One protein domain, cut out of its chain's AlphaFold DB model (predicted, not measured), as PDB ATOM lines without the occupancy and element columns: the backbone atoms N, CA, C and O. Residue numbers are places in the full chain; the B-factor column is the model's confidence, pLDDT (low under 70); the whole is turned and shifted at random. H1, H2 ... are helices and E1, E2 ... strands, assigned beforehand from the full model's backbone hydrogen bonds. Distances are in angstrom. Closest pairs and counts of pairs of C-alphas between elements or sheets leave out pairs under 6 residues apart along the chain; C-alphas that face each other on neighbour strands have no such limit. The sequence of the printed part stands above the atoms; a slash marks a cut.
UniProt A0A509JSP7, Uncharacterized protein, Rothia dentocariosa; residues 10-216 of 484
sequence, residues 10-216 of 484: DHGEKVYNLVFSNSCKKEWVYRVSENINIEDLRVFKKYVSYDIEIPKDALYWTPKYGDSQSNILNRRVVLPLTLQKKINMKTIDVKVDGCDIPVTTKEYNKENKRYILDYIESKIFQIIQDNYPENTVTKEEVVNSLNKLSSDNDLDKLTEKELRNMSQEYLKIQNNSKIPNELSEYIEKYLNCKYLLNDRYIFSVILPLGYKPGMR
ATOM      1  N   ASP A  10     101.530 151.565 150.708       59.72
ATOM      2  CA  ASP A  10     102.677 152.479 150.834       59.72
ATOM      3  C   ASP A  10     104.055 151.795 150.789       59.72
ATOM      4  O   ASP A  10     105.084 152.458 150.656       59.72
ATOM      5  N   HIS A  11     104.133 150.472 150.952       68.94
ATOM      6  CA  HIS A  11     105.423 149.775 150.951       68.94
ATOM      7  C   HIS A  11     106.093 149.761 149.576       68.94
ATOM      8  O   HIS A  11     107.313 149.895 149.504       68.94
ATOM      9  N   GLY A  12     105.321 149.634 148.492       72.75
ATOM     10  CA  GLY A  12     105.872 149.649 147.134       72.75
ATOM     11  C   GLY A  12     106.479 151.004 146.772       72.75
ATOM     12  O   GLY A  12     107.596 151.054 146.260       72.75
ATOM     13  N   GLU A  13     105.790 152.089 147.130       79.50
ATOM     14  CA  GLU A  13     106.248 153.467 146.934       79.50
ATOM     15  C   GLU A  13     107.534 153.765 147.710       79.50
ATOM     16  O   GLU A  13     108.512 154.241 147.134       79.50
ATOM     17  N   LYS A  14     107.576 153.409 149.002       80.31
ATOM     18  CA  LYS A  14     108.760 153.614 149.850       80.31
ATOM     19  C   LYS A  14     109.981 152.881 149.307       80.31
ATOM     20  O   LYS A  14     111.054 153.470 149.193       80.31
ATOM     21  N   VAL A  15     109.827 151.607 148.927       77.38
ATOM     22  CA  VAL A  15     110.926 150.836 148.321       77.38
ATOM     23  C   VAL A  15     111.355 151.471 146.997       77.38
ATOM     24  O   VAL A  15     112.552 151.597 146.747       77.38
ATOM     25  N   TYR A  16     110.399 151.886 146.158       80.75
ATOM     26  CA  TYR A  16     110.691 152.504 144.869       80.75
ATOM     27  C   TYR A  16     111.513 153.793 145.035       80.75
ATOM     28  O   TYR A  16     112.587 153.917 144.444       80.75
ATOM     29  N   ASN A  17     111.064 154.703 145.902       81.44
ATOM     30  CA  ASN A  17     111.736 155.977 146.153       81.44
ATOM     31  C   ASN A  17     113.148 155.769 146.716       81.44
ATOM     32  O   ASN A  17     114.100 156.374 146.230       81.44
ATOM     33  N   LEU A  18     113.326 154.848 147.668       78.56
ATOM     34  CA  LEU A  18     114.645 154.561 148.240       78.56
ATOM     35  C   LEU A  18     115.621 153.934 147.225       78.56
ATOM     36  O   LEU A  18     116.821 154.202 147.265       78.56
ATOM     37  N   VAL A  19     115.137 153.087 146.313       79.56
ATOM     38  CA  VAL A  19     116.000 152.309 145.402       79.56
ATOM     39  C   VAL A  19     116.262 153.015 144.074       79.56
ATOM     40  O   VAL A  19     117.352 152.855 143.519       79.56
ATOM     41  N   PHE A  20     115.302 153.773 143.550       79.31
ATOM     42  CA  PHE A  20     115.338 154.274 142.173       79.31
ATOM     43  C   PHE A  20     115.372 155.796 142.058       79.31
ATOM     44  O   PHE A  20     115.856 156.295 141.047       79.31
ATOM     45  N   SER A  21     114.921 156.539 143.072       80.00
ATOM     46  CA  SER A  21     114.955 158.003 143.027       80.00
ATOM     47  C   SER A  21     116.322 158.534 143.460       80.00
ATOM     48  O   SER A  21     116.711 158.415 144.624       80.00
ATOM     49  N   ASN A  22     117.071 159.128 142.525       72.38
ATOM     50  CA  ASN A  22     118.371 159.740 142.818       72.38
ATOM     51  C   ASN A  22     118.255 160.934 143.771       72.38
ATOM     52  O   ASN A  22     119.091 161.064 144.667       72.38
ATOM     53  N   SER A  23     117.207 161.752 143.627       73.50
ATOM     54  CA  SER A  23     116.950 162.880 144.528       73.50
ATOM     55  C   SER A  23     116.747 162.392 145.959       73.50
ATOM     56  O   SER A  23     117.410 162.886 146.864       73.50
ATOM     57  N   CYS A  24     115.946 161.338 146.152       75.88
ATOM     58  CA  CYS A  24     115.773 160.729 147.468       75.88
ATOM     59  C   CYS A  24     117.090 160.132 147.976       75.88
ATOM     60  O   CYS A  24     117.451 160.358 149.120       75.88
ATOM     61  N   LYS A  25     117.854 159.405 147.146       78.69
ATOM     62  CA  LYS A  25     119.158 158.843 147.554       78.69
ATOM     63  C   LYS A  25     120.143 159.887 148.057       78.69
ATOM     64  O   LYS A  25     120.853 159.616 149.019       78.69
ATOM     65  N   LYS A  26     120.196 161.063 147.431       79.12
ATOM     66  CA  LYS A  26     121.109 162.146 147.819       79.12
ATOM     67  C   LYS A  26     120.827 162.690 149.221       79.12
ATOM     68  O   LYS A  26     121.749 163.168 149.873       79.12
ATOM     69  N   GLU A  27     119.586 162.598 149.688       82.88
ATOM     70  CA  GLU A  27     119.198 163.064 151.024       82.88
ATOM     71  C   GLU A  27     119.753 162.180 152.143       82.88
ATOM     72  O   GLU A  27     119.936 162.658 153.258       82.88
ATOM     73  N   TRP A  28     120.029 160.903 151.864       84.69
ATOM     74  CA  TRP A  28     120.423 159.942 152.894       84.69
ATOM     75  C   TRP A  28     121.739 159.210 152.614       84.69
ATOM     76  O   TRP A  28     122.275 158.580 153.520       84.69
ATOM     77  N   VAL A  29     122.307 159.309 151.407       87.12
ATOM     78  CA  VAL A  29     123.648 158.808 151.071       87.12
ATOM     79  C   VAL A  29     124.606 159.980 150.899       87.12
ATOM     80  O   VAL A  29     124.604 160.665 149.880       87.12
ATOM     81  N   TYR A  30     125.488 160.174 151.879       85.62
ATOM     82  CA  TYR A  30     126.474 161.256 151.847       85.62
ATOM     83  C   TYR A  30     127.693 160.885 151.007       85.62
ATOM     84  O   TYR A  30     128.177 161.672 150.180       85.62
ATOM     85  N   ARG A  31     128.217 159.676 151.235       87.19
ATOM     86  CA  ARG A  31     129.448 159.212 150.602       87.19
ATOM     87  C   ARG A  31     129.451 157.707 150.412       87.19
ATOM     88  O   ARG A  31     129.115 156.943 151.312       87.19
ATOM     89  N   VAL A  32     129.956 157.283 149.260       89.75
ATOM     90  CA  VAL A  32     130.293 155.887 148.986       89.75
ATOM     91  C   VAL A  32     131.788 155.786 148.733       89.75
ATOM     92  O   VAL A  32     132.334 156.492 147.891       89.75
ATOM     93  N   SER A  33     132.475 154.925 149.476       88.75
ATOM     94  CA  SER A  33     133.892 154.631 149.250       88.75
ATOM     95  C   SER A  33     134.053 153.184 148.826       88.75
ATOM     96  O   SER A  33     133.677 152.276 149.559       88.75
ATOM     97  N   GLU A  34     134.626 152.965 147.658       88.19
ATOM     98  CA  GLU A  34     134.879 151.652 147.091       88.19
ATOM     99  C   GLU A  34     136.375 151.378 147.092       88.19
ATOM    100  O   GLU A  34     137.186 152.255 146.808       88.19
ATOM    101  N   ASN A  35     136.738 150.148 147.412       86.06
ATOM    102  CA  ASN A  35     138.079 149.635 147.236       86.06
ATOM    103  C   ASN A  35     137.979 148.388 146.359       86.06
ATOM    104  O   ASN A  35     137.338 147.400 146.734       86.06
ATOM    105  N   ILE A  36     138.556 148.488 145.169       82.38
ATOM    106  CA  ILE A  36     138.579 147.436 144.163       82.38
ATOM    107  C   ILE A  36     139.954 146.791 144.222       82.38
ATOM    108  O   ILE A  36     140.962 147.464 144.000       82.38
ATOM    109  N   ASN A  37     139.985 145.498 144.536       79.56
ATOM    110  CA  ASN A  37     141.227 144.755 144.641       79.56
ATOM    111  C   ASN A  37     141.451 143.884 143.400       79.56
ATOM    112  O   ASN A  37     140.661 142.978 143.124       79.56
ATOM    113  N   ILE A  38     142.525 144.166 142.663       72.62
ATOM    114  CA  ILE A  38     142.904 143.478 141.424       72.62
ATOM    115  C   ILE A  38     144.014 142.460 141.740       72.62
ATOM    116  O   ILE A  38     145.158 142.619 141.315       72.62
ATOM    117  N   GLU A  39     143.682 141.446 142.542       67.19
ATOM    118  CA  GLU A  39     144.581 140.333 142.911       67.19
ATOM    119  C   GLU A  39     144.392 139.112 141.996       67.19
ATOM    120  O   GLU A  39     145.345 138.531 141.480       67.19
ATOM    121  N   ASP A  40     143.140 138.737 141.725       64.00
ATOM    122  CA  ASP A  40     142.822 137.531 140.965       64.00
ATOM    123  C   ASP A  40     141.799 137.821 139.860       64.00
ATOM    124  O   ASP A  40     140.703 138.317 140.109       64.00
ATOM    125  N   LEU A  41     142.138 137.450 138.620       62.03
ATOM    126  CA  LEU A  41     141.218 137.516 137.479       62.03
ATOM    127  C   LEU A  41     140.048 136.548 137.646       62.03
ATOM    128  O   LEU A  41     139.047 136.675 136.959       62.03
ATOM    129  N   ARG A  42     140.166 135.553 138.526       62.72
ATOM    130  CA  ARG A  42     139.105 134.584 138.800       62.72
ATOM    131  C   ARG A  42     138.168 135.060 139.898       62.72
ATOM    132  O   ARG A  42     137.012 134.644 139.903       62.72
ATOM    133  N   VAL A  43     138.633 135.910 140.815       63.41
ATOM    134  CA  VAL A  43     137.852 136.374 141.969       63.41
ATOM    135  C   VAL A  43     138.015 137.875 142.150       63.41
ATOM    136  O   VAL A  43     139.038 138.373 142.609       63.41
ATOM    137  N   PHE A  44     136.939 138.596 141.872       69.81
ATOM    138  CA  PHE A  44     136.838 140.016 142.127       69.81
ATOM    139  C   PHE A  44     136.470 140.255 143.594       69.81
ATOM    140  O   PHE A  44     135.337 139.990 144.015       69.81
ATOM    141  N   LYS A  45     137.434 140.754 144.376       77.88
ATOM    142  CA  LYS A  45     137.215 141.190 145.759       77.88
ATOM    143  C   LYS A  45     136.926 142.686 145.775       77.88
ATOM    144  O   LYS A  45     137.772 143.503 145.408       77.88
ATOM    145  N   LYS A  46     135.729 143.054 146.229       82.94
ATOM    146  CA  LYS A  46     135.300 144.452 146.333       82.94
ATOM    147  C   LYS A  46     134.888 144.771 147.753       82.94
ATOM    148  O   LYS A  46     134.116 144.043 148.367       82.94
ATOM    149  N   TYR A  47     135.345 145.912 148.234       85.88
ATOM    150  CA  TYR A  47     134.884 146.500 149.476       85.88
ATOM    151  C   TYR A  47     134.132 147.793 149.173       85.88
ATOM    152  O   TYR A  47     134.619 148.623 148.409       85.88
ATOM    153  N   VAL A  48     132.950 147.968 149.759       88.81
ATOM    154  CA  VAL A  48     132.148 149.187 149.628       88.81
ATOM    155  C   VAL A  48     131.729 149.671 151.005       88.81
ATOM    156  O   VAL A  48     131.131 148.932 151.776       88.81
ATOM    157  N   SER A  49     132.029 150.924 151.304       91.19
ATOM    158  CA  SER A  49     131.612 151.618 152.512       91.19
ATOM    159  C   SER A  49     130.561 152.658 152.153       91.19
ATOM    160  O   SER A  49     130.839 153.559 151.363       91.19
ATOM    161  N   TYR A  50     129.386 152.549 152.757       90.69
ATOM    162  CA  TYR A  50     128.285 153.496 152.640       90.69
ATOM    163  C   TYR A  50     128.234 154.348 153.906       90.69
ATOM    164  O   TYR A  50     128.071 153.805 154.995       90.69
ATOM    165  N   ASP A  51     128.398 155.657 153.764       91.38
ATOM    166  CA  ASP A  51     128.152 156.648 154.811       91.38
ATOM    167  C   ASP A  51     126.779 157.266 154.563       91.38
ATOM    168  O   ASP A  51     126.562 157.957 153.559       91.38
ATOM    169  N   ILE A  52     125.846 156.927 155.441       91.38
ATOM    170  CA  ILE A  52     124.422 157.122 155.220       91.38
ATOM    171  C   ILE A  52     123.733 157.608 156.487       91.38
ATOM    172  O   ILE A  52     124.123 157.265 157.599       91.38
ATOM    173  N   GLU A  53     122.660 158.360 156.320       92.00
ATOM    174  CA  GLU A  53     121.677 158.607 157.367       92.00
ATOM    175  C   GLU A  53     120.480 157.692 157.151       92.00
ATOM    176  O   GLU A  53     120.064 157.449 156.025       92.00
ATOM    177  N   ILE A  54     119.943 157.106 158.218       89.12
ATOM    178  CA  ILE A  54     118.817 156.184 158.085       89.12
ATOM    179  C   ILE A  54     117.585 156.988 157.634       89.12
ATOM    180  O   ILE A  54     117.149 157.868 158.382       89.12
ATOM    181  N   PRO A  55     116.981 156.683 156.468       85.81
ATOM    182  CA  PRO A  55     115.840 157.437 155.955       85.81
ATOM    183  C   PRO A  55     114.661 157.428 156.930       85.81
ATOM    184  O   PRO A  55     114.372 156.404 157.554       85.81
ATOM    185  N   LYS A  56     113.921 158.540 157.013       82.06
ATOM    186  CA  LYS A  56     112.672 158.616 157.800       82.06
ATOM    187  C   LYS A  56     111.642 157.582 157.347       82.06
ATOM    188  O   LYS A  56     110.984 156.967 158.183       82.06
ATOM    189  N   ASP A  57     111.601 157.320 156.045       76.75
ATOM    190  CA  ASP A  57     110.709 156.348 155.413       76.75
ATOM    191  C   ASP A  57     111.303 154.935 155.312       76.75
ATOM    192  O   ASP A  57     110.836 154.115 154.517       76.75
ATOM    193  N   ALA A  58     112.339 154.629 156.105       77.19
ATOM    194  CA  ALA A  58     112.951 153.310 156.097       77.19
ATOM    195  C   ALA A  58     111.949 152.211 156.485       77.19
ATOM    196  O   ALA A  58     111.045 152.385 157.307       77.19
ATOM    197  N   LEU A  59     112.122 151.047 155.866       78.69
ATOM    198  CA  LEU A  59     111.242 149.902 156.056       78.69
ATOM    199  C   LEU A  59     111.557 149.221 157.385       78.69
ATOM    200  O   LEU A  59     112.689 149.264 157.862       78.69
ATOM    201  N   TYR A  60     110.575 148.528 157.958       76.75
ATOM    202  CA  TYR A  60     110.770 147.764 159.186       76.75
ATOM    203  C   TYR A  60     110.539 146.276 158.954       76.75
ATOM    204  O   TYR A  60     109.560 145.858 158.340       76.75
ATOM    205  N   TRP A  61     111.432 145.468 159.508       73.06
ATOM    206  CA  TRP A  61     111.296 144.030 159.628       73.06
ATOM    207  C   TRP A  61     110.992 143.660 161.071       73.06
ATOM    208  O   TRP A  61     111.617 144.165 162.001       73.06
ATOM    209  N   THR A  62     110.041 142.749 161.251       69.88
ATOM    210  CA  THR A  62     109.658 142.247 162.568       69.88
ATOM    211  C   THR A  62     109.971 140.750 162.654       69.88
ATOM    212  O   THR A  62     109.398 139.977 161.876       69.88
ATOM    213  N   PRO A  63     110.870 140.303 163.550       64.06
ATOM    214  CA  PRO A  63     111.100 138.880 163.780       64.06
ATOM    215  C   PRO A  63     109.846 138.223 164.371       64.06
ATOM    216  O   PRO A  63     109.178 138.804 165.217       64.06
ATOM    217  N   LYS A  64     109.530 136.994 163.947       60.22
ATOM    218  CA  LYS A  64     108.351 136.234 164.408       60.22
ATOM    219  C   LYS A  64     108.618 135.406 165.670       60.22
ATOM    220  O   LYS A  64     108.335 134.210 165.686       60.22
ATOM    221  N   TYR A  65     109.197 136.005 166.700       52.69
ATOM    222  CA  TYR A  65     109.433 135.307 167.963       52.69
ATOM    223  C   TYR A  65     108.739 136.078 169.090       52.69
ATOM    224  O   TYR A  65     109.257 137.099 169.530       52.69
ATOM    225  N   GLY A  66     107.579 135.577 169.535       51.00
ATOM    226  CA  GLY A  66     106.852 136.078 170.710       51.00
ATOM    227  C   GLY A  66     105.511 136.772 170.433       51.00
ATOM    228  O   GLY A  66     105.059 136.883 169.288       51.00
ATOM    229  N   ASP A  67     104.876 137.223 171.521       51.09
ATOM    230  CA  ASP A  67     103.588 137.926 171.548       51.09
ATOM    231  C   ASP A  67     103.610 139.230 170.734       51.09
ATOM    232  O   ASP A  67     104.649 139.880 170.576       51.09
ATOM    233  N   SER A  68     102.446 139.658 170.236       53.78
ATOM    234  CA  SER A  68     102.280 140.802 169.320       53.78
ATOM    235  C   SER A  68     102.927 142.114 169.796       53.78
ATOM    236  O   SER A  68     103.416 142.879 168.965       53.78
ATOM    237  N   GLN A  69     102.998 142.362 171.109       52.31
ATOM    238  CA  GLN A  69     103.658 143.544 171.682       52.31
ATOM    239  C   GLN A  69     105.191 143.437 171.680       52.31
ATOM    240  O   GLN A  69     105.873 144.406 171.339       52.31
ATOM    241  N   SER A  70     105.743 142.254 171.971       54.62
ATOM    242  CA  SER A  70     107.192 141.998 171.893       54.62
ATOM    243  C   SER A  70     107.720 142.151 170.460       54.62
ATOM    244  O   SER A  70     108.825 142.643 170.234       54.62
ATOM    245  N   ASN A  71     106.874 141.849 169.474       56.91
ATOM    246  CA  ASN A  71     107.181 141.995 168.056       56.91
ATOM    247  C   ASN A  71     107.361 143.471 167.637       56.91
ATOM    248  O   ASN A  71     108.227 143.768 166.819       56.91
ATOM    249  N   ILE A  72     106.621 144.426 168.216       60.06
ATOM    250  CA  ILE A  72     106.783 145.857 167.879       60.06
ATOM    251  C   ILE A  72     108.119 146.401 168.402       60.06
ATOM    252  O   ILE A  72     108.813 147.112 167.676       60.06
ATOM    253  N   LEU A  73     108.500 146.036 169.629       61.38
ATOM    254  CA  LEU A  73     109.770 146.446 170.244       61.38
ATOM    255  C   LEU A  73     110.989 145.823 169.549       61.38
ATOM    256  O   LEU A  73     112.071 146.402 169.559       61.38
ATOM    257  N   ASN A  74     110.795 144.679 168.891       69.12
ATOM    258  CA  ASN A  74     111.834 143.972 168.148       69.12
ATOM    259  C   ASN A  74     111.926 144.375 166.666       69.12
ATOM    260  O   ASN A  74     112.634 143.715 165.897       69.12
ATOM    261  N   ARG A  75     111.229 145.439 166.244       74.00
ATOM    262  CA  ARG A  75     111.320 145.960 164.875       74.00
ATOM    263  C   ARG A  75     112.738 146.422 164.568       74.00
ATOM    264  O   ARG A  75     113.335 147.202 165.304       74.00
ATOM    265  N   ARG A  76     113.251 145.966 163.433       80.25
ATOM    266  CA  ARG A  76     114.553 146.356 162.894       80.25
ATOM    267  C   ARG A  76     114.369 147.099 161.594       80.25
ATOM    268  O   ARG A  76     113.454 146.790 160.837       80.25
ATOM    269  N   VAL A  77     115.251 148.043 161.319       84.94
ATOM    270  CA  VAL A  77     115.219 148.784 160.062       84.94
ATOM    271  C   VAL A  77     115.781 147.912 158.937       84.94
ATOM    272  O   VAL A  77     116.844 147.310 159.085       84.94
ATOM    273  N   VAL A  78     115.066 147.853 157.814       84.19
ATOM    274  CA  VAL A  78     115.546 147.289 156.552       84.19
ATOM    275  C   VAL A  78     115.933 148.432 155.639       84.19
ATOM    276  O   VAL A  78     115.111 149.283 155.296       84.19
ATOM    277  N   LEU A  79     117.191 148.418 155.226       86.38
ATOM    278  CA  LEU A  79     117.768 149.483 154.440       86.38
ATOM    279  C   LEU A  79     118.216 148.950 153.072       86.38
ATOM    280  O   LEU A  79     119.169 148.165 153.015       86.38
ATOM    281  N   PRO A  80     117.559 149.347 151.971       85.62
ATOM    282  CA  PRO A  80     118.023 149.021 150.631       85.62
ATOM    283  C   PRO A  80     119.257 149.861 150.289       85.62
ATOM    284  O   PRO A  80     119.203 151.081 150.338       85.62
ATOM    285  N   LEU A  81     120.369 149.219 149.933       83.25
ATOM    286  CA  LEU A  81     121.632 149.907 149.639       83.25
ATOM    287  C   LEU A  81     121.889 150.049 148.142       83.25
ATOM    288  O   LEU A  81     122.310 151.104 147.677       83.25
ATOM    289  N   THR A  82     121.691 148.978 147.369       82.88
ATOM    290  CA  THR A  82     122.053 148.982 145.946       82.88
ATOM    291  C   THR A  82     121.318 147.912 145.144       82.88
ATOM    292  O   THR A  82     120.713 146.992 145.695       82.88
ATOM    293  N   LEU A  83     121.388 148.023 143.819       83.12
ATOM    294  CA  LEU A  83     120.905 147.018 142.879       83.12
ATOM    295  C   LEU A  83     122.061 146.142 142.422       83.12
ATOM    296  O   LEU A  83     122.970 146.595 141.724       83.12
ATOM    297  N   GLN A  84     121.994 144.862 142.762       79.69
ATOM    298  CA  GLN A  84     123.059 143.911 142.493       79.69
ATOM    299  C   GLN A  84     122.650 142.925 141.403       79.69
ATOM    300  O   GLN A  84     121.581 142.324 141.477       79.69
ATOM    301  N   LYS A  85     123.493 142.736 140.383       79.38
ATOM    302  CA  LYS A  85     123.240 141.749 139.322       79.38
ATOM    303  C   LYS A  85     123.140 140.343 139.918       79.38
ATOM    304  O   LYS A  85     123.897 139.996 140.822       79.38
ATOM    305  N   LYS A  86     122.211 139.534 139.404       79.94
ATOM    306  CA  LYS A  86     122.061 138.122 139.767       79.94
ATOM    307  C   LYS A  86     123.257 137.349 139.216       79.94
ATOM    308  O   LYS A  86     123.291 136.989 138.046       79.94
ATOM    309  N   ILE A  87     124.259 137.154 140.060       74.56
ATOM    310  CA  ILE A  87     125.476 136.391 139.774       74.56
ATOM    311  C   ILE A  87     125.721 135.409 140.919       74.56
ATOM    312  O   ILE A  87     125.241 135.627 142.035       74.56
ATOM    313  N   ASN A  88     126.462 134.333 140.654       68.75
ATOM    314  CA  ASN A  88     126.907 133.421 141.705       68.75
ATOM    315  C   ASN A  88     127.926 134.149 142.580       68.75
ATOM    316  O   ASN A  88     129.078 134.260 142.199       68.75
ATOM    317  N   MET A  89     127.502 134.682 143.722       69.62
ATOM    318  CA  MET A  89     128.408 135.293 144.698       69.62
ATOM    319  C   MET A  89     128.986 134.203 145.586       69.62
ATOM    320  O   MET A  89     128.248 133.320 146.026       69.62
ATOM    321  N   LYS A  90     130.296 134.261 145.841       70.62
ATOM    322  CA  LYS A  90     130.971 133.287 146.700       70.62
ATOM    323  C   LYS A  90     130.699 133.605 148.168       70.62
ATOM    324  O   LYS A  90     130.255 132.731 148.905       70.62
ATOM    325  N   THR A  91     130.900 134.863 148.558       75.94
ATOM    326  CA  THR A  91     130.616 135.375 149.904       75.94
ATOM    327  C   THR A  91     130.138 136.827 149.845       75.94
ATOM    328  O   THR A  91     130.500 137.591 148.941       75.94
ATOM    329  N   ILE A  92     129.283 137.192 150.804       81.94
ATOM    330  CA  ILE A  92     128.884 138.571 151.079       81.94
ATOM    331  C   ILE A  92     128.896 138.740 152.589       81.94
ATOM    332  O   ILE A  92     128.058 138.147 153.268       81.94
ATOM    333  N   ASP A  93     129.788 139.587 153.083       84.81
ATOM    334  CA  ASP A  93     129.844 139.936 154.499       84.81
ATOM    335  C   ASP A  93     129.513 141.413 154.662       84.81
ATOM    336  O   ASP A  93     129.975 142.265 153.895       84.81
ATOM    337  N   VAL A  94     128.693 141.737 155.659       87.44
ATOM    338  CA  VAL A  94     128.288 143.114 155.938       87.44
ATOM    339  C   VAL A  94     128.547 143.433 157.390       87.44
ATOM    340  O   VAL A  94     128.088 142.711 158.269       87.44
ATOM    341  N   LYS A  95     129.230 144.550 157.632       89.31
ATOM    342  CA  LYS A  95     129.580 145.029 158.963       89.31
ATOM    343  C   LYS A  95     129.072 146.441 159.209       89.31
ATOM    344  O   LYS A  95     129.188 147.306 158.342       89.31
ATOM    345  N   VAL A  96     128.594 146.682 160.423       87.75
ATOM    346  CA  VAL A  96     128.323 148.018 160.975       87.75
ATOM    347  C   VAL A  96     129.031 148.096 162.318       87.75
ATOM    348  O   VAL A  96     128.904 147.180 163.126       87.75
ATOM    349  N   ASP A  97     129.858 149.124 162.511       82.44
ATOM    350  CA  ASP A  97     130.701 149.296 163.707       82.44
ATOM    351  C   ASP A  97     131.540 148.057 164.078       82.44
ATOM    352  O   ASP A  97     131.826 147.781 165.237       82.44
ATOM    353  N   GLY A  98     131.952 147.292 163.062       81.00
ATOM    354  CA  GLY A  98     132.747 146.071 163.221       81.00
ATOM    355  C   GLY A  98     131.938 144.796 163.482       81.00
ATOM    356  O   GLY A  98     132.510 143.712 163.376       81.00
ATOM    357  N   CYS A  99     130.633 144.901 163.730       84.00
ATOM    358  CA  CYS A  99     129.737 143.771 163.968       84.00
ATOM    359  C   CYS A  99     129.085 143.287 162.670       84.00
ATOM    360  O   CYS A  99     128.595 144.104 161.888       84.00
ATOM    361  N   ASP A 100     129.032 141.968 162.467       86.12
ATOM    362  CA  ASP A 100     128.358 141.365 161.315       86.12
ATOM    363  C   ASP A 100     126.838 141.540 161.401       86.12
ATOM    364  O   ASP A 100     126.226 141.336 162.454       86.12
ATOM    365  N   ILE A 101     126.218 141.908 160.278       86.75
ATOM    366  CA  ILE A 101     124.774 142.132 160.187       86.75
ATOM    367  C   ILE A 101     124.130 141.302 159.068       86.75
ATOM    368  O   ILE A 101     124.756 141.040 158.038       86.75
ATOM    369  N   PRO A 102     122.859 140.890 159.235       84.56
ATOM    370  CA  PRO A 102     122.180 140.085 158.234       84.56
ATOM    371  C   PRO A 102     121.756 140.898 157.003       84.56
ATOM    372  O   PRO A 102     121.396 142.075 157.085       84.56
ATOM    373  N   VAL A 103     121.728 140.213 155.860       84.44
ATOM    374  CA  VAL A 103     121.278 140.733 154.561       84.44
ATOM    375  C   VAL A 103     119.951 140.108 154.142       84.44
ATOM    376  O   VAL A 103     119.551 139.052 154.639       84.44
ATOM    377  N   THR A 104     119.245 140.752 153.217       75.81
ATOM    378  CA  THR A 104     117.953 140.255 152.743       75.81
ATOM    379  C   THR A 104     118.070 139.014 151.862       75.81
ATOM    380  O   THR A 104     119.018 138.821 151.104       75.81
ATOM    381  N   THR A 105     117.066 138.141 151.959       77.19
ATOM    382  CA  THR A 105     117.034 136.859 151.246       77.19
ATOM    383  C   THR A 105     116.447 136.994 149.836       77.19
ATOM    384  O   THR A 105     115.852 138.010 149.459       77.19
ATOM    385  N   LYS A 106     116.556 135.918 149.044       78.44
ATOM    386  CA  LYS A 106     115.887 135.805 147.736       78.44
ATOM    387  C   LYS A 106     114.362 135.915 147.845       78.44
ATOM    388  O   LYS A 106     113.736 136.461 146.945       78.44
ATOM    389  N   GLU A 107     113.767 135.400 148.921       77.88
ATOM    390  CA  GLU A 107     112.318 135.470 149.166       77.88
ATOM    391  C   GLU A 107     111.870 136.914 149.394       77.88
ATOM    392  O   GLU A 107     110.959 137.379 148.715       77.88
ATOM    393  N   TYR A 108     112.588 137.654 150.244       78.44
ATOM    394  CA  TYR A 108     112.325 139.076 150.477       78.44
ATOM    395  C   TYR A 108     112.415 139.897 149.183       78.44
ATOM    396  O   TYR A 108     111.582 140.754 148.906       78.44
ATOM    397  N   ASN A 109     113.390 139.584 148.328       81.62
ATOM    398  CA  ASN A 109     113.515 140.220 147.020       81.62
ATOM    399  C   ASN A 109     112.331 139.930 146.080       81.62
ATOM    400  O   ASN A 109     111.932 140.812 145.319       81.62
ATOM    401  N   LYS A 110     111.751 138.721 146.125       83.69
ATOM    402  CA  LYS A 110     110.529 138.398 145.366       83.69
ATOM    403  C   LYS A 110     109.337 139.217 145.865       83.69
ATOM    404  O   LYS A 110     108.569 139.714 145.045       83.69
ATOM    405  N   GLU A 111     109.207 139.378 147.181       83.12
ATOM    406  CA  GLU A 111     108.162 140.206 147.792       83.12
ATOM    407  C   GLU A 111     108.319 141.682 147.410       83.12
ATOM    408  O   GLU A 111     107.379 142.268 146.883       83.12
ATOM    409  N   ASN A 112     109.517 142.257 147.558       81.75
ATOM    410  CA  ASN A 112     109.786 143.643 147.159       81.75
ATOM    411  C   ASN A 112     109.494 143.893 145.682       81.75
ATOM    412  O   ASN A 112     108.855 144.886 145.348       81.75
ATOM    413  N   LYS A 113     109.910 142.978 144.795       86.88
ATOM    414  CA  LYS A 113     109.571 143.072 143.373       86.88
ATOM    415  C   LYS A 113     108.057 143.151 143.177       86.88
ATOM    416  O   LYS A 113     107.593 144.002 142.428       86.88
ATOM    417  N   ARG A 114     107.290 142.292 143.856       86.38
ATOM    418  CA  ARG A 114     105.826 142.300 143.776       86.38
ATOM    419  C   ARG A 114     105.237 143.617 144.284       86.38
ATOM    420  O   ARG A 114     104.372 144.160 143.614       86.38
ATOM    421  N   TYR A 115     105.707 144.134 145.419       85.44
ATOM    422  CA  TYR A 115     105.200 145.388 145.985       85.44
ATOM    423  C   TYR A 115     105.480 146.599 145.093       85.44
ATOM    424  O   TYR A 115     104.601 147.434 144.915       85.44
ATOM    425  N   ILE A 116     106.679 146.688 144.512       86.81
ATOM    426  CA  ILE A 116     107.040 147.782 143.600       86.81
ATOM    427  C   ILE A 116     106.175 147.738 142.339       86.81
ATOM    428  O   ILE A 116     105.648 148.769 141.927       86.81
ATOM    429  N   LEU A 117     106.009 146.555 141.739       88.19
ATOM    430  CA  LEU A 117     105.184 146.407 140.540       88.19
ATOM    431  C   LEU A 117     103.710 146.708 140.833       88.19
ATOM    432  O   LEU A 117     103.124 147.492 140.103       88.19
ATOM    433  N   ASP A 118     103.148 146.193 141.929       88.38
ATOM    434  CA  ASP A 118     101.753 146.460 142.321       88.38
ATOM    435  C   ASP A 118     101.506 147.953 142.613       88.38
ATOM    436  O   ASP A 118     100.449 148.485 142.272       88.38
ATOM    437  N   TYR A 119     102.489 148.661 143.187       88.06
ATOM    438  CA  TYR A 119     102.431 150.116 143.358       88.06
ATOM    439  C   TYR A 119     102.362 150.845 142.010       88.06
ATOM    440  O   TYR A 119     101.461 151.658 141.799       88.06
ATOM    441  N   ILE A 120     103.273 150.527 141.083       86.25
ATOM    442  CA  ILE A 120     103.304 151.149 139.752       86.25
ATOM    443  C   ILE A 120     102.021 150.819 138.974       86.25
ATOM    444  O   ILE A 120     101.402 151.716 138.411       86.25
ATOM    445  N   GLU A 121     101.577 149.560 138.995       87.75
ATOM    446  CA  GLU A 121     100.329 149.100 138.369       87.75
ATOM    447  C   GLU A 121      99.108 149.841 138.934       87.75
ATOM    448  O   GLU A 121      98.232 150.261 138.179       87.75
ATOM    449  N   SER A 122      99.059 150.056 140.253       87.31
ATOM    450  CA  SER A 122      97.977 150.807 140.901       87.31
ATOM    451  C   SER A 122      97.985 152.287 140.514       87.31
ATOM    452  O   SER A 122      96.917 152.847 140.285       87.31
ATOM    453  N   LYS A 123      99.165 152.913 140.394       86.81
ATOM    454  CA  LYS A 123      99.296 154.303 139.925       86.81
ATOM    455  C   LYS A 123      98.870 154.459 138.469       86.81
ATOM    456  O   LYS A 123      98.104 155.366 138.171       86.81
ATOM    457  N   ILE A 124      99.286 153.547 137.588       84.44
ATOM    458  CA  ILE A 124      98.838 153.517 136.186       84.44
ATOM    459  C   ILE A 124      97.313 153.407 136.122       84.44
ATOM    460  O   ILE A 124      96.669 154.186 135.426       84.44
ATOM    461  N   PHE A 125      96.728 152.471 136.876       84.50
ATOM    462  CA  PHE A 125      95.278 152.292 136.925       84.50
ATOM    463  C   PHE A 125      94.551 153.551 137.417       84.50
ATOM    464  O   PHE A 125      93.566 153.960 136.806       84.50
ATOM    465  N   GLN A 126      95.058 154.190 138.474       85.31
ATOM    466  CA  GLN A 126      94.501 155.433 139.006       85.31
ATOM    467  C   GLN A 126      94.545 156.566 137.970       85.31
ATOM    468  O   GLN A 126      93.522 157.188 137.716       85.31
ATOM    469  N   ILE A 127      95.686 156.773 137.299       83.44
ATOM    470  CA  ILE A 127      95.828 157.795 136.248       83.44
ATOM    471  C   ILE A 127      94.823 157.555 135.113       83.44
ATOM    472  O   ILE A 127      94.248 158.509 134.590       83.44
ATOM    473  N   ILE A 128      94.588 156.294 134.733       78.94
ATOM    474  CA  ILE A 128      93.595 155.949 133.707       78.94
ATOM    475  C   ILE A 128      92.178 156.290 134.182       78.94
ATOM    476  O   ILE A 128      91.444 156.910 133.425       78.94
ATOM    477  N   GLN A 129      91.803 155.927 135.411       81.12
ATOM    478  CA  GLN A 129      90.480 156.233 135.972       81.12
ATOM    479  C   GLN A 129      90.239 157.746 136.095       81.12
ATOM    480  O   GLN A 129      89.169 158.229 135.731       81.12
ATOM    481  N   ASP A 130      91.250 158.499 136.533       82.50
ATOM    482  CA  ASP A 130      91.147 159.945 136.746       82.50
ATOM    483  C   ASP A 130      91.043 160.724 135.420       82.50
ATOM    484  O   ASP A 130      90.323 161.718 135.336       82.50
ATOM    485  N   ASN A 131      91.740 160.278 134.365       76.75
ATOM    486  CA  ASN A 131      91.740 160.947 133.055       76.75
ATOM    487  C   ASN A 131      90.673 160.405 132.087       76.75
ATOM    488  O   ASN A 131      90.285 161.104 131.151       76.75
ATOM    489  N   TYR A 132      90.202 159.173 132.298       75.81
ATOM    490  CA  TYR A 132      89.238 158.475 131.443       75.81
ATOM    491  C   TYR A 132      88.160 157.774 132.286       75.81
ATOM    492  O   TYR A 132      88.069 156.545 132.272       75.81
ATOM    493  N   PRO A 133      87.309 158.528 133.003       67.50
ATOM    494  CA  PRO A 133      86.311 157.960 133.915       67.50
ATOM    495  C   PRO A 133      85.227 157.129 133.206       67.50
ATOM    496  O   PRO A 133      84.577 156.296 133.830       67.50
ATOM    497  N   GLU A 134      85.039 157.322 131.896       67.94
ATOM    498  CA  GLU A 134      84.130 156.517 131.064       67.94
ATOM    499  C   GLU A 134      84.697 155.122 130.732       67.94
ATOM    500  O   GLU A 134      83.988 154.265 130.201       67.94
ATOM    501  N   ASN A 135      85.975 154.872 131.036       67.00
ATOM    502  CA  ASN A 135      86.652 153.625 130.716       67.00
ATOM    503  C   ASN A 135      86.341 152.547 131.772       67.00
ATOM    504  O   ASN A 135      86.740 152.646 132.932       67.00
ATOM    505  N   THR A 136      85.663 151.472 131.365       66.81
ATOM    506  CA  THR A 136      85.235 150.364 132.248       66.81
ATOM    507  C   THR A 136      86.324 149.323 132.520       66.81
ATOM    508  O   THR A 136      86.049 148.260 133.078       66.81
ATOM    509  N   VAL A 137      87.564 149.610 132.121       72.44
ATOM    510  CA  VAL A 137      88.696 148.688 132.240       72.44
ATOM    511  C   VAL A 137      88.997 148.409 133.710       72.44
ATOM    512  O   VAL A 137      89.124 149.316 134.530       72.44
ATOM    513  N   THR A 138      89.143 147.131 134.038       80.62
ATOM    514  CA  THR A 138      89.505 146.658 135.380       80.62
ATOM    515  C   THR A 138      91.022 146.695 135.598       80.62
ATOM    516  O   THR A 138      91.809 146.606 134.654       80.62
ATOM    517  N   LYS A 139      91.472 146.758 136.862       79.62
ATOM    518  CA  LYS A 139      92.911 146.693 137.193       79.62
ATOM    519  C   LYS A 139      93.579 145.438 136.613       79.62
ATOM    520  O   LYS A 139      94.704 145.515 136.130       79.62
ATOM    521  N   GLU A 140      92.893 144.295 136.623       82.12
ATOM    522  CA  GLU A 140      93.420 143.038 136.073       82.12
ATOM    523  C   GLU A 140      93.635 143.099 134.556       82.12
ATOM    524  O   GLU A 140      94.652 142.613 134.062       82.12
ATOM    525  N   GLU A 141      92.732 143.740 133.809       75.94
ATOM    526  CA  GLU A 141      92.907 143.955 132.369       75.94
ATOM    527  C   GLU A 141      94.110 144.857 132.072       75.94
ATOM    528  O   GLU A 141      94.912 144.517 131.202       75.94
ATOM    529  N   VAL A 142      94.303 145.942 132.838       77.94
ATOM    530  CA  VAL A 142      95.498 146.802 132.722       77.94
ATOM    531  C   VAL A 142      96.775 146.001 132.975       77.94
ATOM    532  O   VAL A 142      97.720 146.074 132.191       77.94
ATOM    533  N   VAL A 143      96.806 145.194 134.038       80.94
ATOM    534  CA  VAL A 143      97.970 144.362 134.383       80.94
ATOM    535  C   VAL A 143      98.254 143.320 133.298       80.94
ATOM    536  O   VAL A 143      99.410 143.110 132.930       80.94
ATOM    537  N   ASN A 144      97.223 142.686 132.736       80.50
ATOM    538  CA  ASN A 144      97.380 141.731 131.638       80.50
ATOM    539  C   ASN A 144      97.943 142.397 130.376       80.50
ATOM    540  O   ASN A 144      98.835 141.835 129.735       80.50
ATOM    541  N   SER A 145      97.485 143.606 130.060       74.94
ATOM    542  CA  SER A 145      98.035 144.426 128.981       74.94
ATOM    543  C   SER A 145      99.508 144.782 129.217       74.94
ATOM    544  O   SER A 145     100.345 144.545 128.347       74.94
ATOM    545  N   LEU A 146      99.866 145.244 130.419       77.44
ATOM    546  CA  LEU A 146     101.256 145.525 130.810       77.44
ATOM    547  C   LEU A 146     102.153 144.275 130.768       77.44
ATOM    548  O   LEU A 146     103.333 144.349 130.416       77.44
ATOM    549  N   ASN A 147     101.608 143.107 131.114       77.50
ATOM    550  CA  ASN A 147     102.324 141.838 131.028       77.50
ATOM    551  C   ASN A 147     102.628 141.439 129.581       77.50
ATOM    552  O   ASN A 147     103.777 141.095 129.306       77.50
ATOM    553  N   LYS A 148     101.655 141.545 128.666       72.94
ATOM    554  CA  LYS A 148     101.871 141.309 127.227       72.94
ATOM    555  C   LYS A 148     102.919 142.261 126.644       72.94
ATOM    556  O   LYS A 148     103.847 141.832 125.972       72.94
ATOM    557  N   LEU A 149     102.855 143.539 127.017       70.25
ATOM    558  CA  LEU A 149     103.831 144.549 126.589       70.25
ATOM    559  C   LEU A 149     105.273 144.205 126.979       70.25
ATOM    560  O   LEU A 149     106.210 144.522 126.250       70.25
ATOM    561  N   SER A 150     105.458 143.557 128.128       67.81
ATOM    562  CA  SER A 150     106.783 143.159 128.605       67.81
ATOM    563  C   SER A 150     107.321 141.857 128.006       67.81
ATOM    564  O   SER A 150     108.509 141.593 128.162       67.81
ATOM    565  N   SER A 151     106.467 141.019 127.403       64.25
ATOM    566  CA  SER A 151     106.890 139.755 126.783       64.25
ATOM    567  C   SER A 151     107.298 139.914 125.321       64.25
ATOM    568  O   SER A 151     108.119 139.129 124.857       64.25
ATOM    569  N   ASP A 152     106.760 140.920 124.628       52.78
ATOM    570  CA  ASP A 152     106.894 141.050 123.171       52.78
ATOM    571  C   ASP A 152     108.047 141.960 122.706       52.78
ATOM    572  O   ASP A 152     108.372 141.953 121.522       52.78
ATOM    573  N   ASN A 153     108.708 142.714 123.599       52.31
ATOM    574  CA  ASN A 153     109.652 143.765 123.193       52.31
ATOM    575  C   ASN A 153     111.048 143.665 123.834       52.31
ATOM    576  O   ASN A 153     111.187 143.615 125.057       52.31
ATOM    577  N   ASP A 154     112.085 143.780 122.995       52.66
ATOM    578  CA  ASP A 154     113.422 144.233 123.401       52.66
ATOM    579  C   ASP A 154     113.348 145.737 123.722       52.66
ATOM    580  O   ASP A 154     113.158 146.565 122.826       52.66
ATOM    581  N   LEU A 155     113.491 146.103 125.002       53.28
ATOM    582  CA  LEU A 155     113.329 147.484 125.493       53.28
ATOM    583  C   LEU A 155     114.203 148.519 124.760       53.28
ATOM    584  O   LEU A 155     113.809 149.678 124.656       53.28
ATOM    585  N   ASP A 156     115.356 148.108 124.226       45.97
ATOM    586  CA  ASP A 156     116.340 148.993 123.585       45.97
ATOM    587  C   ASP A 156     115.869 149.592 122.240       45.97
ATOM    588  O   ASP A 156     116.589 150.391 121.639       45.97
ATOM    589  N   LYS A 157     114.673 149.230 121.748       47.09
ATOM    590  CA  LYS A 157     114.128 149.700 120.458       47.09
ATOM    591  C   LYS A 157     112.800 150.452 120.532       47.09
ATOM    592  O   LYS A 157     112.346 150.924 119.497       47.09
ATOM    593  N   LEU A 158     112.195 150.590 121.712       53.50
ATOM    594  CA  LEU A 158     110.869 151.195 121.839       53.50
ATOM    595  C   LEU A 158     110.909 152.711 121.606       53.50
ATOM    596  O   LEU A 158     111.357 153.479 122.454       53.50
ATOM    597  N   THR A 159     110.409 153.154 120.454       54.47
ATOM    598  CA  THR A 159     110.241 154.587 120.161       54.47
ATOM    599  C   THR A 159     109.013 155.163 120.875       54.47
ATOM    600  O   THR A 159     108.015 154.473 121.076       54.47
ATOM    601  N   GLU A 160     109.021 156.466 121.194       53.53
ATOM    602  CA  GLU A 160     107.858 157.192 121.762       53.53
ATOM    603  C   GLU A 160     106.555 156.937 120.984       53.53
ATOM    604  O   GLU A 160     105.465 156.901 121.554       53.53
ATOM    605  N   LYS A 161     106.669 156.760 119.665       53.97
ATOM    606  CA  LYS A 161     105.551 156.484 118.763       53.97
ATOM    607  C   LYS A 161     104.974 155.079 118.964       53.97
ATOM    608  O   LYS A 161     103.758 154.921 118.931       53.97
ATOM    609  N   GLU A 162     105.821 154.085 119.217       56.50
ATOM    610  CA  GLU A 162     105.401 152.720 119.553       56.50
ATOM    611  C   GLU A 162     104.777 152.685 120.948       56.50
ATOM    612  O   GLU A 162     103.698 152.131 121.107       56.50
ATOM    613  N   LEU A 163     105.364 153.375 121.931       56.19
ATOM    614  CA  LEU A 163     104.790 153.539 123.274       56.19
ATOM    615  C   LEU A 163     103.385 154.165 123.231       56.19
ATOM    616  O   LEU A 163     102.465 153.662 123.879       56.19
ATOM    617  N   ARG A 164     103.187 155.207 122.409       57.41
ATOM    618  CA  ARG A 164     101.873 155.836 122.188       57.41
ATOM    619  C   ARG A 164     100.875 154.895 121.520       57.41
ATOM    620  O   ARG A 164      99.792 154.707 122.066       57.41
ATOM    621  N   ASN A 165     101.239 154.275 120.399       57.31
ATOM    622  CA  ASN A 165     100.353 153.350 119.685       57.31
ATOM    623  C   ASN A 165      99.961 152.151 120.569       57.31
ATOM    624  O   ASN A 165      98.792 151.785 120.636       57.31
ATOM    625  N   MET A 166     100.912 151.612 121.334       56.09
ATOM    626  CA  MET A 166     100.684 150.510 122.267       56.09
ATOM    627  C   MET A 166      99.797 150.907 123.453       56.09
ATOM    628  O   MET A 166      98.915 150.149 123.846       56.09
ATOM    629  N   SER A 167      99.977 152.100 124.026       55.78
ATOM    630  CA  SER A 167      99.097 152.580 125.103       55.78
ATOM    631  C   SER A 167      97.656 152.831 124.631       55.78
ATOM    632  O   SER A 167      96.726 152.599 125.399       55.78
ATOM    633  N   GLN A 168      97.446 153.206 123.363       59.59
ATOM    634  CA  GLN A 168      96.110 153.335 122.765       59.59
ATOM    635  C   GLN A 168      95.456 151.972 122.481       59.59
ATOM    636  O   GLN A 168      94.281 151.782 122.792       59.59
ATOM    637  N   GLU A 169      96.213 151.013 121.941       56.00
ATOM    638  CA  GLU A 169      95.709 149.692 121.538       56.00
ATOM    639  C   GLU A 169      95.413 148.772 122.738       56.00
ATOM    640  O   GLU A 169      94.398 148.075 122.760       56.00
ATOM    641  N   TYR A 170      96.246 148.811 123.785       53.72
ATOM    642  CA  TYR A 170      96.156 147.878 124.914       53.72
ATOM    643  C   TYR A 170      95.341 148.378 126.121       53.72
ATOM    644  O   TYR A 170      94.916 147.555 126.936       53.72
ATOM    645  N   LEU A 171      95.107 149.691 126.261       56.16
ATOM    646  CA  LEU A 171      94.346 150.272 127.387       56.16
ATOM    647  C   LEU A 171      92.909 150.682 127.013       56.16
ATOM    648  O   LEU A 171      92.208 151.269 127.840       56.16
ATOM    649  N   LYS A 172      92.460 150.363 125.787       58.41
ATOM    650  CA  LYS A 172      91.119 150.681 125.254       58.41
ATOM    651  C   LYS A 172      90.726 152.160 125.427       58.41
ATOM    652  O   LYS A 172      89.557 152.472 125.632       58.41
ATOM    653  N   ILE A 173      91.684 153.082 125.341       60.03
ATOM    654  CA  ILE A 173      91.404 154.520 125.432       60.03
ATOM    655  C   ILE A 173      90.769 154.954 124.102       60.03
ATOM    656  O   ILE A 173      91.454 155.290 123.138       60.03
ATOM    657  N   GLN A 174      89.438 154.901 124.029       50.56
ATOM    658  CA  GLN A 174      88.670 155.413 122.898       50.56
ATOM    659  C   GLN A 174      88.631 156.941 122.962       50.56
ATOM    660  O   GLN A 174      87.710 157.505 123.535       50.56
ATOM    661  N   ASN A 175      89.661 157.607 122.434       49.97
ATOM    662  CA  ASN A 175      89.588 158.905 121.746       49.97
ATOM    663  C   ASN A 175      90.989 159.505 121.569       49.97
ATOM    664  O   ASN A 175      91.844 159.383 122.443       49.97
ATOM    665  N   ASN A 176      91.172 160.237 120.463       48.59
ATOM    666  CA  ASN A 176      92.359 161.004 120.037       48.59
ATOM    667  C   ASN A 176      92.824 162.123 121.008       48.59
ATOM    668  O   ASN A 176      93.438 163.108 120.598       48.59
ATOM    669  N   SER A 177      92.538 162.007 122.301       54.97
ATOM    670  CA  SER A 177      93.104 162.864 123.336       54.97
ATOM    671  C   SER A 177      94.582 162.519 123.564       54.97
ATOM    672  O   SER A 177      94.990 161.357 123.495       54.97
ATOM    673  N   LYS A 178      95.411 163.543 123.797       60.38
ATOM    674  CA  LYS A 178      96.818 163.373 124.185       60.38
ATOM    675  C   LYS A 178      96.880 162.452 125.408       60.38
ATOM    676  O   LYS A 178      96.317 162.797 126.440       60.38
ATOM    677  N   ILE A 179      97.594 161.332 125.288       65.38
ATOM    678  CA  ILE A 179      97.988 160.507 126.437       65.38
ATOM    679  C   ILE A 179      98.634 161.433 127.480       65.38
ATOM    680  O   ILE A 179      99.529 162.202 127.102       65.38
ATOM    681  N   PRO A 180      98.205 161.397 128.753       73.62
ATOM    682  CA  PRO A 180      98.855 162.162 129.804       73.62
ATOM    683  C   PRO A 180     100.341 161.800 129.857       73.62
ATOM    684  O   PRO A 180     100.681 160.620 129.926       73.62
ATOM    685  N   ASN A 181     101.232 162.797 129.847       75.31
ATOM    686  CA  ASN A 181     102.680 162.555 129.931       75.31
ATOM    687  C   ASN A 181     103.047 161.707 131.168       75.31
ATOM    688  O   ASN A 181     103.958 160.881 131.119       75.31
ATOM    689  N   GLU A 182     102.287 161.867 132.253       79.94
ATOM    690  CA  GLU A 182     102.419 161.084 133.483       79.94
ATOM    691  C   GLU A 182     102.132 159.585 133.258       79.94
ATOM    692  O   GLU A 182     102.850 158.731 133.774       79.94
ATOM    693  N   LEU A 183     101.150 159.234 132.415       79.75
ATOM    694  CA  LEU A 183     100.841 157.839 132.091       79.75
ATOM    695  C   LEU A 183     102.004 157.172 131.342       79.75
ATOM    696  O   LEU A 183     102.401 156.060 131.690       79.75
ATOM    697  N   SER A 184     102.579 157.855 130.345       74.88
ATOM    698  CA  SER A 184     103.751 157.342 129.621       74.88
ATOM    699  C   SER A 184     104.957 157.142 130.536       74.88
ATOM    700  O   SER A 184     105.623 156.112 130.441       74.88
ATOM    701  N   GLU A 185     105.193 158.066 131.472       81.25
ATOM    702  CA  GLU A 185     106.292 157.969 132.435       81.25
ATOM    703  C   GLU A 185     106.142 156.738 133.344       81.25
ATOM    704  O   GLU A 185     107.095 155.985 133.554       81.25
ATOM    705  N   TYR A 186     104.941 156.482 133.873       83.31
ATOM    706  CA  TYR A 186     104.709 155.327 134.744       83.31
ATOM    707  C   TYR A 186     104.751 153.985 133.998       83.31
ATOM    708  O   TYR A 186     105.225 152.996 134.564       83.31
ATOM    709  N   ILE A 187     104.331 153.939 132.730       79.50
ATOM    710  CA  ILE A 187     104.499 152.752 131.877       79.50
ATOM    711  C   ILE A 187     105.989 152.474 131.634       79.50
ATOM    712  O   ILE A 187     106.434 151.334 131.776       79.50
ATOM    713  N   GLU A 188     106.784 153.504 131.342       78.44
ATOM    714  CA  GLU A 188     108.232 153.358 131.184       78.44
ATOM    715  C   GLU A 188     108.887 152.860 132.485       78.44
ATOM    716  O   GLU A 188     109.664 151.899 132.475       78.44
ATOM    717  N   LYS A 189     108.508 153.435 133.636       84.19
ATOM    718  CA  LYS A 189     108.948 152.974 134.965       84.19
ATOM    719  C   LYS A 189     108.598 151.507 135.201       84.19
ATOM    720  O   LYS A 189     109.443 150.776 135.720       84.19
ATOM    721  N   TYR A 190     107.395 151.069 134.827       85.50
ATOM    722  CA  TYR A 190     106.968 149.674 134.949       85.50
ATOM    723  C   TYR A 190     107.887 148.736 134.162       85.50
ATOM    724  O   TYR A 190     108.437 147.788 134.732       85.50
ATOM    725  N   LEU A 191     108.089 149.023 132.874       80.62
ATOM    726  CA  LEU A 191     108.912 148.213 131.975       80.62
ATOM    727  C   LEU A 191     110.366 148.150 132.461       80.62
ATOM    728  O   LEU A 191     110.912 147.057 132.641       80.62
ATOM    729  N   ASN A 192     110.949 149.307 132.789       79.75
ATOM    730  CA  ASN A 192     112.304 149.415 133.326       79.75
ATOM    731  C   ASN A 192     112.463 148.636 134.638       79.75
ATOM    732  O   ASN A 192     113.404 147.854 134.786       79.75
ATOM    733  N   CYS A 193     111.538 148.793 135.593       83.94
ATOM    734  CA  CYS A 193     111.598 148.073 136.867       83.94
ATOM    735  C   CYS A 193     111.468 146.566 136.674       83.94
ATOM    736  O   CYS A 193     112.200 145.793 137.294       83.94
ATOM    737  N   LYS A 194     110.545 146.130 135.815       83.38
ATOM    738  CA  LYS A 194     110.302 144.713 135.557       83.38
ATOM    739  C   LYS A 194     111.520 144.041 134.936       83.38
ATOM    740  O   LYS A 194     111.931 142.990 135.430       83.38
ATOM    741  N   TYR A 195     112.117 144.669 133.925       79.75
ATOM    742  CA  TYR A 195     113.333 144.187 133.276       79.75
ATOM    743  C   TYR A 195     114.519 144.186 134.249       79.75
ATOM    744  O   TYR A 195     115.156 143.159 134.482       79.75
ATOM    745  N   LEU A 196     114.759 145.301 134.939       82.56
ATOM    746  CA  LEU A 196     115.895 145.418 135.847       82.56
ATOM    747  C   LEU A 196     115.815 144.433 137.026       82.56
ATOM    748  O   LEU A 196     116.822 143.832 137.394       82.56
ATOM    749  N   LEU A 197     114.630 144.221 137.607       84.75
ATOM    750  CA  LEU A 197     114.416 143.273 138.710       84.75
ATOM    751  C   LEU A 197     114.332 141.804 138.237       84.75
ATOM    752  O   LEU A 197     114.353 140.874 139.060       84.75
ATOM    753  N   ASN A 198     114.260 141.552 136.924       83.56
ATOM    754  CA  ASN A 198     114.491 140.218 136.363       83.56
ATOM    755  C   ASN A 198     115.966 139.823 136.458       83.56
ATOM    756  O   ASN A 198     116.241 138.690 136.851       83.56
ATOM    757  N   ASP A 199     116.887 140.768 136.272       80.06
ATOM    758  CA  ASP A 199     118.330 140.484 136.229       80.06
ATOM    759  C   ASP A 199     119.101 140.950 137.464       80.06
ATOM    760  O   ASP A 199     120.281 140.625 137.632       80.06
ATOM    761  N   ARG A 200     118.450 141.699 138.360       83.38
ATOM    762  CA  ARG A 200     119.053 142.242 139.584       83.38
ATOM    763  C   ARG A 200     118.217 141.955 140.834       83.38
ATOM    764  O   ARG A 200     117.011 141.731 140.761       83.38
ATOM    765  N   TYR A 201     118.880 141.944 141.985       85.19
ATOM    766  CA  TYR A 201     118.284 141.951 143.318       85.19
ATOM    767  C   TYR A 201     118.469 143.326 143.966       85.19
ATOM    768  O   TYR A 201     119.470 144.002 143.730       85.19
ATOM    769  N   ILE A 202     117.523 143.717 144.816       86.50
ATOM    770  CA  ILE A 202     117.653 144.853 145.725       86.50
ATOM    771  C   ILE A 202     118.437 144.359 146.943       86.50
ATOM    772  O   ILE A 202     117.908 143.676 147.826       86.50
ATOM    773  N   PHE A 203     119.725 144.683 146.978       86.12
ATOM    774  CA  PHE A 203     120.587 144.357 148.102       86.12
ATOM    775  C   PHE A 203     120.227 145.259 149.280       86.12
ATOM    776  O   PHE A 203     120.368 146.479 149.200       86.12
ATOM    777  N   SER A 204     119.723 144.657 150.358       86.94
ATOM    778  CA  SER A 204     119.318 145.381 151.562       86.94
ATOM    779  C   SER A 204     119.910 144.734 152.806       86.94
ATOM    780  O   SER A 204     120.137 143.523 152.844       86.94
ATOM    781  N   VAL A 205     120.121 145.546 153.832       89.06
ATOM    782  CA  VAL A 205     120.699 145.139 155.113       89.06
ATOM    783  C   VAL A 205     119.679 145.323 156.228       89.06
ATOM    784  O   VAL A 205     118.826 146.208 156.153       89.06
ATOM    785  N   ILE A 206     119.748 144.476 157.251       87.50
ATOM    786  CA  ILE A 206     118.867 144.552 158.417       87.50
ATOM    787  C   ILE A 206     119.697 145.064 159.588       87.50
ATOM    788  O   ILE A 206     120.593 144.373 160.077       87.50
ATOM    789  N   LEU A 207     119.397 146.279 160.040       87.56
ATOM    790  CA  LEU A 207     120.153 146.916 161.110       87.56
ATOM    791  C   LEU A 207     119.854 146.263 162.473       87.56
ATOM    792  O   LEU A 207     118.731 145.799 162.701       87.56
ATOM    793  N   PRO A 208     120.830 146.208 163.398       85.06
ATOM    794  CA  PRO A 208     120.603 145.757 164.768       85.06
ATOM    795  C   PRO A 208     119.544 146.583 165.514       85.06
ATOM    796  O   PRO A 208     119.143 147.669 165.091       85.06
ATOM    797  N   LEU A 209     119.102 146.077 166.666       81.56
ATOM    798  CA  LEU A 209     118.241 146.846 167.566       81.56
ATOM    799  C   LEU A 209     118.995 148.085 168.076       81.56
ATOM    800  O   LEU A 209     120.181 148.003 168.381       81.56
ATOM    801  N   GLY A 210     118.302 149.221 168.160       80.56
ATOM    802  CA  GLY A 210     118.867 150.500 168.609       80.56
ATOM    803  C   GLY A 210     119.103 151.516 167.489       80.56
ATOM    804  O   GLY A 210     119.063 152.715 167.757       80.56
ATOM    805  N   TYR A 211     119.238 151.067 166.239       86.81
ATOM    806  CA  TYR A 211     119.327 151.953 165.078       86.81
ATOM    807  C   TYR A 211     117.947 152.494 164.689       86.81
ATOM    808  O   TYR A 211     117.002 151.726 164.493       86.81
ATOM    809  N   LYS A 212     117.831 153.820 164.580       86.06
ATOM    810  CA  LYS A 212     116.576 154.534 164.306       86.06
ATOM    811  C   LYS A 212     116.731 155.505 163.131       86.06
ATOM    812  O   LYS A 212     117.843 155.974 162.890       86.06
ATOM    813  N   PRO A 213     115.638 155.846 162.429       86.19
ATOM    814  CA  PRO A 213     115.668 156.895 161.414       86.19
ATOM    815  C   PRO A 213     116.303 158.201 161.907       86.19
ATOM    816  O   PRO A 213     116.100 158.591 163.056       86.19
ATOM    817  N   GLY A 214     117.070 158.858 161.037       86.50
ATOM    818  CA  GLY A 214     117.850 160.065 161.332       86.50
ATOM    819  C   GLY A 214     119.237 159.811 161.934       86.50
ATOM    820  O   GLY A 214     120.027 160.739 162.073       86.50
ATOM    821  N   MET A 215     119.582 158.569 162.296       90.69
ATOM    822  CA  MET A 215     120.947 158.255 162.731       90.69
ATOM    823  C   MET A 215     121.882 158.111 161.530       90.69
ATOM    824  O   MET A 215     121.548 157.425 160.565       90.69
ATOM    825  N   ARG A 216     123.082 158.693 161.623       91.62
ATOM    826  CA  ARG A 216     124.163 158.496 160.650       91.62
ATOM    827  C   ARG A 216     124.991 157.267 161.004       91.62
ATOM    828  O   ARG A 216     125.407 157.119 162.149       91.62
TER     829      ARG A 216
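What this domain is: This is residues 10 to 216 of the 484 residues of an uncharacterized protein of Rothia dentocariosa (UniProt A0A509JSP7). A small, strongly twisted sheet of E3, E4 and E6 has H1 across it, and the long helices H4 and H7 run side by side from it to a helical end made with H5 and H6. The long hairpin of E1 and E2 and the strand E5 lie toward the opposite end, and H3 lies in the loop from E3 to E4. The printed part has 207 residues with seven named helices and six named strands, in the order H1 H2 E1 E2 E3 H3 E4 E5 H4 H5 H6 H7 E6, and its class is mixed. The sheet E3 E4 E6 is antiparallel; the whole is only just loose, close to compact, with a radius of gyration of the C-alphas of 20.4 A and spans of 61 by 51 by 29 A.

How they stand to each other: The inner strand E4, residues 76 to 85, has the antiparallel edge strands E3, residues 59 to 61, and E6, residues 200 to 206, as neighbours. N 61 and O 76, and N 203 and O 82, are within hydrogen-bond range, each pair 2.8 A apart. E4 bends by 58 degrees at residue 82. H1, residues 10 to 20, is on this sheet at a height of 9.0 A and runs across the strands. The hub H4, residues 106 to 131, touches H1 about perpendicular at 75 degrees, the closest C-alphas being those of Gly 12 and Ile 116, 4.2 A. H7, residues 181 to 199, touches H4 at a shallow tilt of 15 degrees, opposite ways, closest at the C-alphas of Ile 120 and Tyr 190, 6.2 A. H4 and H7 only graze the sheet, with residues 106 to 113 and 193 to 199. H5, residues 139 to 151, touches H4 at a steep tilt of 64 degrees, closest at the C-alphas of Phe 125 and Lys 139, 6.1 A. H6, residues 160 to 170, is close to H5 but not clearly touching, with the C-alphas of Ser 145 and Tyr 170 5.7 A apart. H2, residues 22 to 28, and H1 touch only at the corner, closest at the C-alphas of Leu 18 and Lys 25, 6.3 A. E1, residues 29 to 38, and E2, residues 43 to 53, form an antiparallel hairpin, with N 33 and O 49 2.8 A apart. E5, residues 91 to 96, pairs with no named strand and is near E2. H3, residues 68 to 73, touches no helix. Every O i to N i+4 pair is within hydrogen-bond range in H1, H4, H5, H6 and H7; H2 has 1 of 3, with 4 of 4 O i to N i+3 pairs, and H3 has 0 of 2, with 2 of 3.

Where its parts are: H1 begins at C-alpha 10, (102.677, 152.479, 150.834), and E6 ends at C-alpha 206, (118.867, 144.552, 158.417). From first to last C-alpha, H4 measures 37.8 A, E2 31.5 A, H7 27.8 A, E1 26.4 A and E4 25.5 A.

The domain as a whole: The two C-alphas farthest apart, those of Glu 39 and Glu 134, are 63.7 A apart. The printed part has no cut, and no link is long. Mean pLDDT of the printed part is 75.8, with 57 residues under 70, among them 62 to 74 and 150 to 179.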